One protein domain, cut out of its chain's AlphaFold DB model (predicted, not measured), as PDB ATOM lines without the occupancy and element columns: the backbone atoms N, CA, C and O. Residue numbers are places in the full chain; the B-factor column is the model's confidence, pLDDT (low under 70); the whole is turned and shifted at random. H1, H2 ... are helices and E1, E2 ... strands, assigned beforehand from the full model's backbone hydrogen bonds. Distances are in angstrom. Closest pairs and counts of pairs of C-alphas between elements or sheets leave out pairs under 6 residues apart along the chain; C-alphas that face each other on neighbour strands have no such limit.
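AT A GLANCE: This is residues 393 to 455 of the 456 residues of an uncharacterized protein of Candidatus Bathyarchaeota archaeon (UniProt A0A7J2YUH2). A small two-stranded hairpin, E1 and E2, points away from one long helix, H2, while the short helix H1 packs on residues 439 to 443 of H2. A long looping stretch, residues 412 to 432, runs from the hairpin to the start of H2, and the other end of that helix sticks out with residues 447 to 455. The printed part has 63 residues with two named helices and two named strands, in the order H1, E1, E2, H2; the sheet, E1 - E2, is antiparallel and the class is mostly helix. The whole is loose, with a radius of gyration of the C-alphas of 13.8 A, and elongated, spanning 44 by 28 by 18 A.

IN THESE COORDINATES: Strand E1 is residues 401 to 403, 6.8 A from first to last C-alpha, and begins with C-alpha 401 at (124.356, 70.405, 150.802). Strand E2 is residues 409 to 411, 7.0 A long. Before them comes helix H1, residues 393 to 397, 6.2 A long, with C-alpha 393 at (130.581, 85.610, 152.588). Helix H2 is residues 433 to 453, 31.2 A from first to last C-alpha, and ends with C-alpha 453 at (124.673, 92.190, 137.318).

HOW THE PARTS SIT: E1 and E2 form a hairpin of antiparallel neighbour strands, with 138 degrees between their N-to-C directions. The C-alphas of Ile 402 and Ile 410 face each other at 5.5 A. N 402 and O 410 are within hydrogen-bond range at 2.8 A, and so are N 410 and O 402, also at 2.8 A. H1 is joined to E1 by a tight link of 3 residues. H1 and H2 touch, H2 with residues 439 to 443 alone; their closest C-alphas are those of Leu 396 and Leu 443, 7.2 A apart. H1 and E2 are apart, and so are E1 and H2. In H1 every O i to N i+4 pair is within hydrogen-bond range; in H2 16 of 17 are.

THE WHOLE: The two farthest C-alphas, those of Asn 423 and His 455, are 44.6 A apart. Residues 447 to 455, of which 447 to 453 belong to H2, stand free; the body without them has 54 residues and spans 30 by 28 by 19 A. The link from E2 to H2 is long, with 21 residues, 412 to 432, whose C-alphas lie 7 to 20 A from the mean of all C-alphas. The printed part has no cut. The mean pLDDT of the printed part is 78.7, and it is under 70 at residue 393, residues 431 to 438 and residue 440 of this predicted model.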
ATOM      1  N   LEU A 393     130.965  86.078 153.911       65.69
ATOM      2  CA  LEU A 393     130.581  85.610 152.588       65.69
ATOM      3  C   LEU A 393     131.386  84.376 152.150       65.69
ATOM      4  O   LEU A 393     130.830  83.440 151.569       65.69
ATOM      5  N   GLU A 394     132.689  84.343 152.434       73.25
ATOM      6  CA  GLU A 394     133.551  83.200 152.127       73.25
ATOM      7  C   GLU A 394     133.221  81.985 153.010       73.25
ATOM      8  O   GLU A 394     133.286  80.842 152.546       73.25
ATOM      9  N   VAL A 395     132.826  82.216 154.268       74.12
ATOM     10  CA  VAL A 395     132.361  81.156 155.179       74.12
ATOM     11  C   VAL A 395     131.043  80.562 154.685       74.12
ATOM     12  O   VAL A 395     130.922  79.338 154.600       74.12
ATOM     13  N   LEU A 396     130.093  81.404 154.270       74.38
ATOM     14  CA  LEU A 396     128.801  80.961 153.745       74.38
ATOM     15  C   LEU A 396     128.936  80.191 152.424       74.38
ATOM     16  O   LEU A 396     128.309  79.144 152.262       74.38
ATOM     17  N   ARG A 397     129.819  80.624 151.512       79.31
ATOM     18  CA  ARG A 397     130.094  79.923 150.239       79.31
ATOM     19  C   ARG A 397     130.691  78.521 150.423       79.31
ATOM     20  O   ARG A 397     130.608  77.693 149.515       79.31
ATOM     21  N   LYS A 398     131.307  78.232 151.575       81.69
ATOM     22  CA  LYS A 398     131.886  76.910 151.881       81.69
ATOM     23  C   LYS A 398     130.844  75.897 152.356       81.69
ATOM     24  O   LYS A 398     131.130  74.697 152.309       81.69
ATOM     25  N   ILE A 399     129.653  76.342 152.764       82.75
ATOM     26  CA  ILE A 399     128.566  75.468 153.210       82.75
ATOM     27  C   ILE A 399     128.011  74.699 152.007       82.75
ATOM     28  O   ILE A 399     127.521  75.282 151.043       82.75
ATOM     29  N   LYS A 400     128.066  73.366 152.060       83.81
ATOM     30  CA  LYS A 400     127.540  72.490 151.000       83.81
ATOM     31  C   LYS A 400     126.292  71.765 151.472       83.81
ATOM     32  O   LYS A 400     126.142  71.499 152.660       83.81
ATOM     33  N   THR A 401     125.428  71.374 150.542       84.62
ATOM     34  CA  THR A 401     124.356  70.405 150.802       84.62
ATOM     35  C   THR A 401     124.782  69.002 150.375       84.62
ATOM     36  O   THR A 401     125.522  68.830 149.409       84.62
ATOM     37  N   ILE A 402     124.317  67.993 151.104       88.19
ATOM     38  CA  ILE A 402     124.396  66.578 150.733       88.19
ATOM     39  C   ILE A 402     122.992  65.985 150.783       88.19
ATOM     40  O   ILE A 402     122.182  66.367 151.625       88.19
ATOM     41  N   THR A 403     122.705  65.027 149.912       90.75
ATOM     42  CA  THR A 403     121.453  64.275 149.980       90.75
ATOM     43  C   THR A 403     121.614  63.149 150.998       90.75
ATOM     44  O   THR A 403     122.533  62.335 150.905       90.75
ATOM     45  N   ASN A 404     120.752  63.118 152.011       89.00
ATOM     46  CA  ASN A 404     120.776  62.076 153.027       89.00
ATOM     47  C   ASN A 404     120.224  60.744 152.477       89.00
ATOM     48  O   ASN A 404     119.684  60.671 151.373       89.00
ATOM     49  N   LYS A 405     120.312  59.677 153.277       88.69
ATOM     50  CA  LYS A 405     119.811  58.335 152.918       88.69
ATOM     51  C   LYS A 405     118.312  58.273 152.570       88.69
ATOM     52  O   LYS A 405     117.886  57.312 151.941       88.69
ATOM     53  N   ASP A 406     117.536  59.280 152.971       88.81
ATOM     54  CA  ASP A 406     116.095  59.381 152.725       88.81
ATOM     55  C   ASP A 406     115.778  60.252 151.492       88.81
ATOM     56  O   ASP A 406     114.620  60.596 151.257       88.81
ATOM     57  N   GLY A 407     116.796  60.655 150.719       87.81
ATOM     58  CA  GLY A 407     116.633  61.493 149.530       87.81
ATOM     59  C   GLY A 407     116.405  62.980 149.823       87.81
ATOM     60  O   GLY A 407     115.996  63.711 148.926       87.81
ATOM     61  N   LYS A 408     116.634  63.444 151.060       79.44
ATOM     62  CA  LYS A 408     116.469  64.855 151.445       79.44
ATOM     63  C   LYS A 408     117.800  65.588 151.424       79.44
ATOM     64  O   LYS A 408     118.769  65.120 152.021       79.44
ATOM     65  N   ASP A 409     117.816  66.773 150.830       80.88
ATOM     66  CA  ASP A 409     118.972  67.660 150.901       80.88
ATOM     67  C   ASP A 409     119.103  68.242 152.309       80.88
ATOM     68  O   ASP A 409     118.218  68.935 152.813       80.88
ATOM     69  N   ILE A 410     120.226  67.941 152.950       81.56
ATOM     70  CA  ILE A 410     120.621  68.462 154.258       81.56
ATOM     71  C   ILE A 410     121.946  69.211 154.122       81.56
ATOM     72  O   ILE A 410     122.684  69.026 153.155       81.56
ATOM     73  N   LEU A 411     122.272  70.062 155.090       81.81
ATOM     74  CA  LEU A 411     123.587  70.699 155.135       81.81
ATOM     75  C   LEU A 411     124.656  69.654 155.442       81.81
ATOM     76  O   LEU A 411     124.451  68.790 156.293       81.81
ATOM     77  N   ASN A 412     125.788  69.738 154.750       85.19
ATOM     78  CA  ASN A 412     126.934  68.876 154.974       85.19
ATOM     79  C   ASN A 412     127.580  69.239 156.323       85.19
ATOM     80  O   ASN A 412     128.196  70.308 156.415       85.19
ATOM     81  N   PRO A 413     127.497  68.364 157.346       82.62
ATOM     82  CA  PRO A 413     128.040  68.631 158.681       82.62
ATOM     83  C   PRO A 413     129.545  68.930 158.684       82.62
ATOM     84  O   PRO A 413     130.049  69.605 159.580       82.62
ATOM     85  N   GLU A 414     130.272  68.448 157.672       85.62
ATOM     86  CA  GLU A 414     131.711  68.685 157.521       85.62
ATOM     87  C   GLU A 414     132.037  70.112 157.067       85.62
ATOM     88  O   GLU A 414     133.149  70.587 157.265       85.62
ATOM     89  N   THR A 415     131.067  70.824 156.489       84.12
ATOM     90  CA  THR A 415     131.253  72.208 156.018       84.12
ATOM     91  C   THR A 415     130.823  73.269 157.031       84.12
ATOM     92  O   THR A 415     131.105  74.448 156.843       84.12
ATOM     93  N   LEU A 416     130.192  72.864 158.138       84.62
ATOM     94  CA  LEU A 416     129.703  73.749 159.201       84.62
ATOM     95  C   LEU A 416     130.757  73.979 160.296       84.62
ATOM     96  O   LEU A 416     130.461  73.924 161.488       84.62
ATOM     97  N   THR A 417     132.014  74.192 159.909       85.06
ATOM     98  CA  THR A 417     133.138  74.281 160.857       85.06
ATOM     99  C   THR A 417     133.048  75.490 161.789       85.06
ATOM    100  O   THR A 417     133.495  75.401 162.926       85.06
ATOM    101  N   HIS A 418     132.418  76.586 161.360       81.12
ATOM    102  CA  HIS A 418     132.218  77.790 162.178       81.12
ATOM    103  C   HIS A 418     131.238  77.578 163.348       81.12
ATOM    104  O   HIS A 418     131.321  78.285 164.352       81.12
ATOM    105  N   LEU A 419     130.356  76.577 163.255       81.38
ATOM    106  CA  LEU A 419     129.422  76.201 164.325       81.38
ATOM    107  C   LEU A 419     130.034  75.225 165.334       81.38
ATOM    108  O   LEU A 419     129.380  74.872 166.318       81.38
ATOM    109  N   LYS A 420     131.258  74.754 165.080       83.06
ATOM    110  CA  LYS A 420     131.960  73.826 165.961       83.06
ATOM    111  C   LYS A 420     132.845  74.579 166.964       83.06
ATOM    112  O   LYS A 420     133.244  75.730 166.750       83.06
ATOM    113  N   ASP A 421     133.099  73.950 168.099       84.31
ATOM    114  CA  ASP A 421     134.083  74.361 169.089       84.31
ATOM    115  C   ASP A 421     135.488  73.861 168.701       84.31
ATOM    116  O   ASP A 421     135.694  73.220 167.666       84.31
ATOM    117  N   GLU A 422     136.474  74.157 169.543       86.56
ATOM    118  CA  GLU A 422     137.863  73.713 169.374       86.56
ATOM    119  C   GLU A 422     138.040  72.183 169.390       86.56
ATOM    120  O   GLU A 422     139.052  71.676 168.906       86.56
ATOM    121  N   ASN A 423     137.041  71.440 169.875       84.12
ATOM    122  CA  ASN A 423     137.028  69.979 169.919       84.12
ATOM    123  C   ASN A 423     136.292  69.359 168.718       84.12
ATOM    124  O   ASN A 423     136.181  68.135 168.623       84.12
ATOM    125  N   GLY A 424     135.778  70.178 167.793       82.19
ATOM    126  CA  GLY A 424     135.011  69.722 166.636       82.19
ATOM    127  C   GLY A 424     133.562  69.330 166.952       82.19
ATOM    128  O   GLY A 424     132.900  68.736 166.094       82.19
ATOM    129  N   LEU A 425     133.055  69.659 168.145       83.00
ATOM    130  CA  LEU A 425     131.660  69.463 168.551       83.00
ATOM    131  C   LEU A 425     130.846  70.726 168.283       83.00
ATOM    132  O   LEU A 425     131.388  71.819 168.263       83.00
ATOM    133  N   TYR A 426     129.536  70.604 168.077       79.31
ATOM    134  CA  TYR A 426     128.689  71.777 167.859       79.31
ATOM    135  C   TYR A 426     128.493  72.592 169.142       79.31
ATOM    136  O   TYR A 426     128.096  72.046 170.172       79.31
ATOM    137  N   ASP A 427     128.724  73.901 169.054       79.38
ATOM    138  CA  ASP A 427     128.583  74.830 170.172       79.38
ATOM    139  C   ASP A 427     127.161  75.411 170.214       79.38
ATOM    140  O   ASP A 427     126.723  76.106 169.295       79.38
ATOM    141  N   MET A 428     126.433  75.148 171.301       71.94
ATOM    142  CA  MET A 428     125.056  75.616 171.495       71.94
ATOM    143  C   MET A 428     124.949  77.145 171.542       71.94
ATOM    144  O   MET A 428     123.912  77.687 171.177       71.94
ATOM    145  N   ALA A 429     126.014  77.849 171.940       71.00
ATOM    146  CA  ALA A 429     126.054  79.309 171.899       71.00
ATOM    147  C   ALA A 429     126.183  79.857 170.466       71.00
ATOM    148  O   ALA A 429     125.887  81.026 170.232       71.00
ATOM    149  N   LYS A 430     126.609  79.016 169.513       73.19
ATOM    150  CA  LYS A 430     126.745  79.347 168.086       73.19
ATOM    151  C   LYS A 430     125.597  78.802 167.234       73.19
ATOM    152  O   LYS A 430     125.438  79.215 166.092       73.19
ATOM    153  N   MET A 431     124.807  77.867 167.762       66.50
ATOM    154  CA  MET A 431     123.660  77.277 167.075       66.50
ATOM    155  C   MET A 431     122.352  77.908 167.550       66.50
ATOM    156  O   MET A 431     121.712  77.393 168.465       66.50
ATOM    157  N   ASP A 432     121.877  78.941 166.856       64.44
ATOM    158  CA  ASP A 432     120.432  79.116 166.748       64.44
ATOM    159  C   ASP A 432     119.971  78.663 165.352       64.44
ATOM    160  O   ASP A 432     120.603  78.907 164.325       64.44
ATOM    161  N   GLY A 433     118.889  77.882 165.300       56.12
ATOM    162  CA  GLY A 433     118.382  77.335 164.034       56.12
ATOM    163  C   GLY A 433     117.828  78.407 163.086       56.12
ATOM    164  O   GLY A 433     117.487  78.107 161.937       56.12
ATOM    165  N   TRP A 434     117.718  79.648 163.566       56.59
ATOM    166  CA  TRP A 434     117.207  80.787 162.823       56.59
ATOM    167  C   TRP A 434     118.292  81.396 161.926       56.59
ATOM    168  O   TRP A 434     118.020  81.610 160.742       56.59
ATOM    169  N   HIS A 435     119.526  81.543 162.421       64.81
ATOM    170  CA  HIS A 435     120.664  82.093 161.680       64.81
ATOM    171  C   HIS A 435     120.945  81.307 160.398       64.81
ATOM    172  O   HIS A 435     120.940  81.888 159.319       64.81
ATOM    173  N   ILE A 436     121.026  79.975 160.465       63.34
ATOM    174  CA  ILE A 436     121.379  79.141 159.298       63.34
ATOM    175  C   ILE A 436     120.338  79.254 158.165       63.34
ATOM    176  O   ILE A 436     120.670  79.261 156.976       63.34
ATOM    177  N   SER A 437     119.052  79.349 158.517       64.12
ATOM    178  CA  SER A 437     117.967  79.466 157.531       64.12
ATOM    179  C   SER A 437     117.939  80.848 156.867       64.12
ATOM    180  O   SER A 437     117.605  80.964 155.683       64.12
ATOM    181  N   VAL A 438     118.285  81.894 157.623       69.88
ATOM    182  CA  VAL A 438     118.372  83.278 157.139       69.88
ATOM    183  C   VAL A 438     119.611  83.465 156.266       69.88
ATOM    184  O   VAL A 438     119.498  83.992 155.161       69.88
ATOM    185  N   GLU A 439     120.758  82.960 156.707       70.56
ATOM    186  CA  GLU A 439     122.035  83.011 155.991       70.56
ATOM    187  C   GLU A 439     121.952  82.346 154.617       70.56
ATOM    188  O   GLU A 439     122.389  82.923 153.620       70.56
ATOM    189  N   LYS A 440     121.300  81.179 154.521       67.69
ATOM    190  CA  LYS A 440     121.107  80.502 153.232       67.69
ATOM    191  C   LYS A 440     120.250  81.325 152.266       67.69
ATOM    192  O   LYS A 440     120.609  81.464 151.099       67.69
ATOM    193  N   ARG A 441     119.143  81.914 152.738       74.06
ATOM    194  CA  ARG A 441     118.306  82.796 151.902       74.06
ATOM    195  C   ARG A 441     119.043  84.064 151.482       74.06
ATOM    196  O   ARG A 441     118.803  84.570 150.387       74.06
ATOM    197  N   LEU A 442     119.912  84.583 152.347       74.56
ATOM    198  CA  LEU A 442     120.741  85.740 152.037       74.56
ATOM    199  C   LEU A 442     121.730  85.399 150.914       74.56
ATOM    200  O   LEU A 442     121.813  86.145 149.941       74.56
ATOM    201  N   LEU A 443     122.396  84.243 150.999       77.38
ATOM    202  CA  LEU A 443     123.317  83.765 149.968       77.38
ATOM    203  C   LEU A 443     122.606  83.548 148.624       77.38
ATOM    204  O   LEU A 443     123.044  84.094 147.615       77.38
ATOM    205  N   GLU A 444     121.459  82.861 148.614       80.50
ATOM    206  CA  GLU A 444     120.644  82.660 147.403       80.50
ATOM    207  C   GLU A 444     120.246  83.999 146.751       80.50
ATOM    208  O   GLU A 444     120.221  84.135 145.524       80.50
ATOM    209  N   ARG A 445     119.953  85.024 147.565       79.69
ATOM    210  CA  ARG A 445     119.626  86.366 147.071       79.69
ATOM    211  C   ARG A 445     120.843  87.083 146.490       79.69
ATOM    212  O   ARG A 445     120.690  87.753 145.469       79.69
ATOM    213  N   ILE A 446     122.008  86.960 147.120       78.25
ATOM    214  CA  ILE A 446     123.264  87.555 146.644       78.25
ATOM    215  C   ILE A 446     123.662  86.933 145.304       78.25
ATOM    216  O   ILE A 446     123.876  87.667 144.344       78.25
ATOM    217  N   GLU A 447     123.640  85.605 145.187       83.00
ATOM    218  CA  GLU A 447     123.963  84.903 143.938       83.00
ATOM    219  C   GLU A 447     122.998  85.277 142.799       83.00
ATOM    220  O   GLU A 447     123.409  85.484 141.654       83.00
ATOM    221  N   ALA A 448     121.704  85.429 143.103       84.12
ATOM    222  CA  ALA A 448     120.725  85.896 142.125       84.12
ATOM    223  C   ALA A 448     121.014  87.330 141.638       84.12
ATOM    224  O   ALA A 448     120.838  87.615 140.452       84.12
ATOM    225  N   LEU A 449     121.461  88.220 142.530       80.75
ATOM    226  CA  LEU A 449     121.840  89.595 142.187       80.75
ATOM    227  C   LEU A 449     123.147  89.643 141.381       80.75
ATOM    228  O   LEU A 449     123.199  90.340 140.370       80.75
ATOM    229  N   GLU A 450     124.166  88.864 141.753       84.44
ATOM    230  CA  GLU A 450     125.417  88.728 140.984       84.44
ATOM    231  C   GLU A 450     125.144  88.214 139.557       84.44
ATOM    232  O   GLU A 450     125.714  88.697 138.573       84.44
ATOM    233  N   LYS A 451     124.196  87.279 139.408       87.19
ATOM    234  CA  LYS A 451     123.756  86.796 138.093       87.19
ATOM    235  C   LYS A 451     123.046  87.878 137.274       87.19
ATOM    236  O   LYS A 451     123.232  87.926 136.063       87.19
ATOM    237  N   GLN A 452     122.249  88.742 137.903       87.50
ATOM    238  CA  GLN A 452     121.599  89.864 137.214       87.50
ATOM    239  C   GLN A 452     122.617  90.916 136.756       87.50
ATOM    240  O   GLN A 452     122.534  91.377 135.622       87.50
ATOM    241  N   LEU A 453     123.601  91.231 137.604       82.88
ATOM    242  CA  LEU A 453     124.673  92.190 137.318       82.88
ATOM    243  C   LEU A 453     125.663  91.719 136.245       82.88
ATOM    244  O   LEU A 453     126.245  92.542 135.557       82.88
ATOM    245  N   SER A 454     125.866  90.411 136.076       83.19
ATOM    246  CA  SER A 454     126.747  89.871 135.020       83.19
ATOM    247  C   SER A 454     126.099  89.813 133.629       83.19
ATOM    248  O   SER A 454     126.790  89.533 132.652       83.19
ATOM    249  N   HIS A 455     124.787  90.060 133.532       72.12
ATOM    250  CA  HIS A 455     124.041  90.140 132.266       72.12
ATOM    251  C   HIS A 455     123.671  91.582 131.868       72.12
ATOM    252  O   HIS A 455     123.045  91.777 130.824       72.12
TER     253      HIS A 455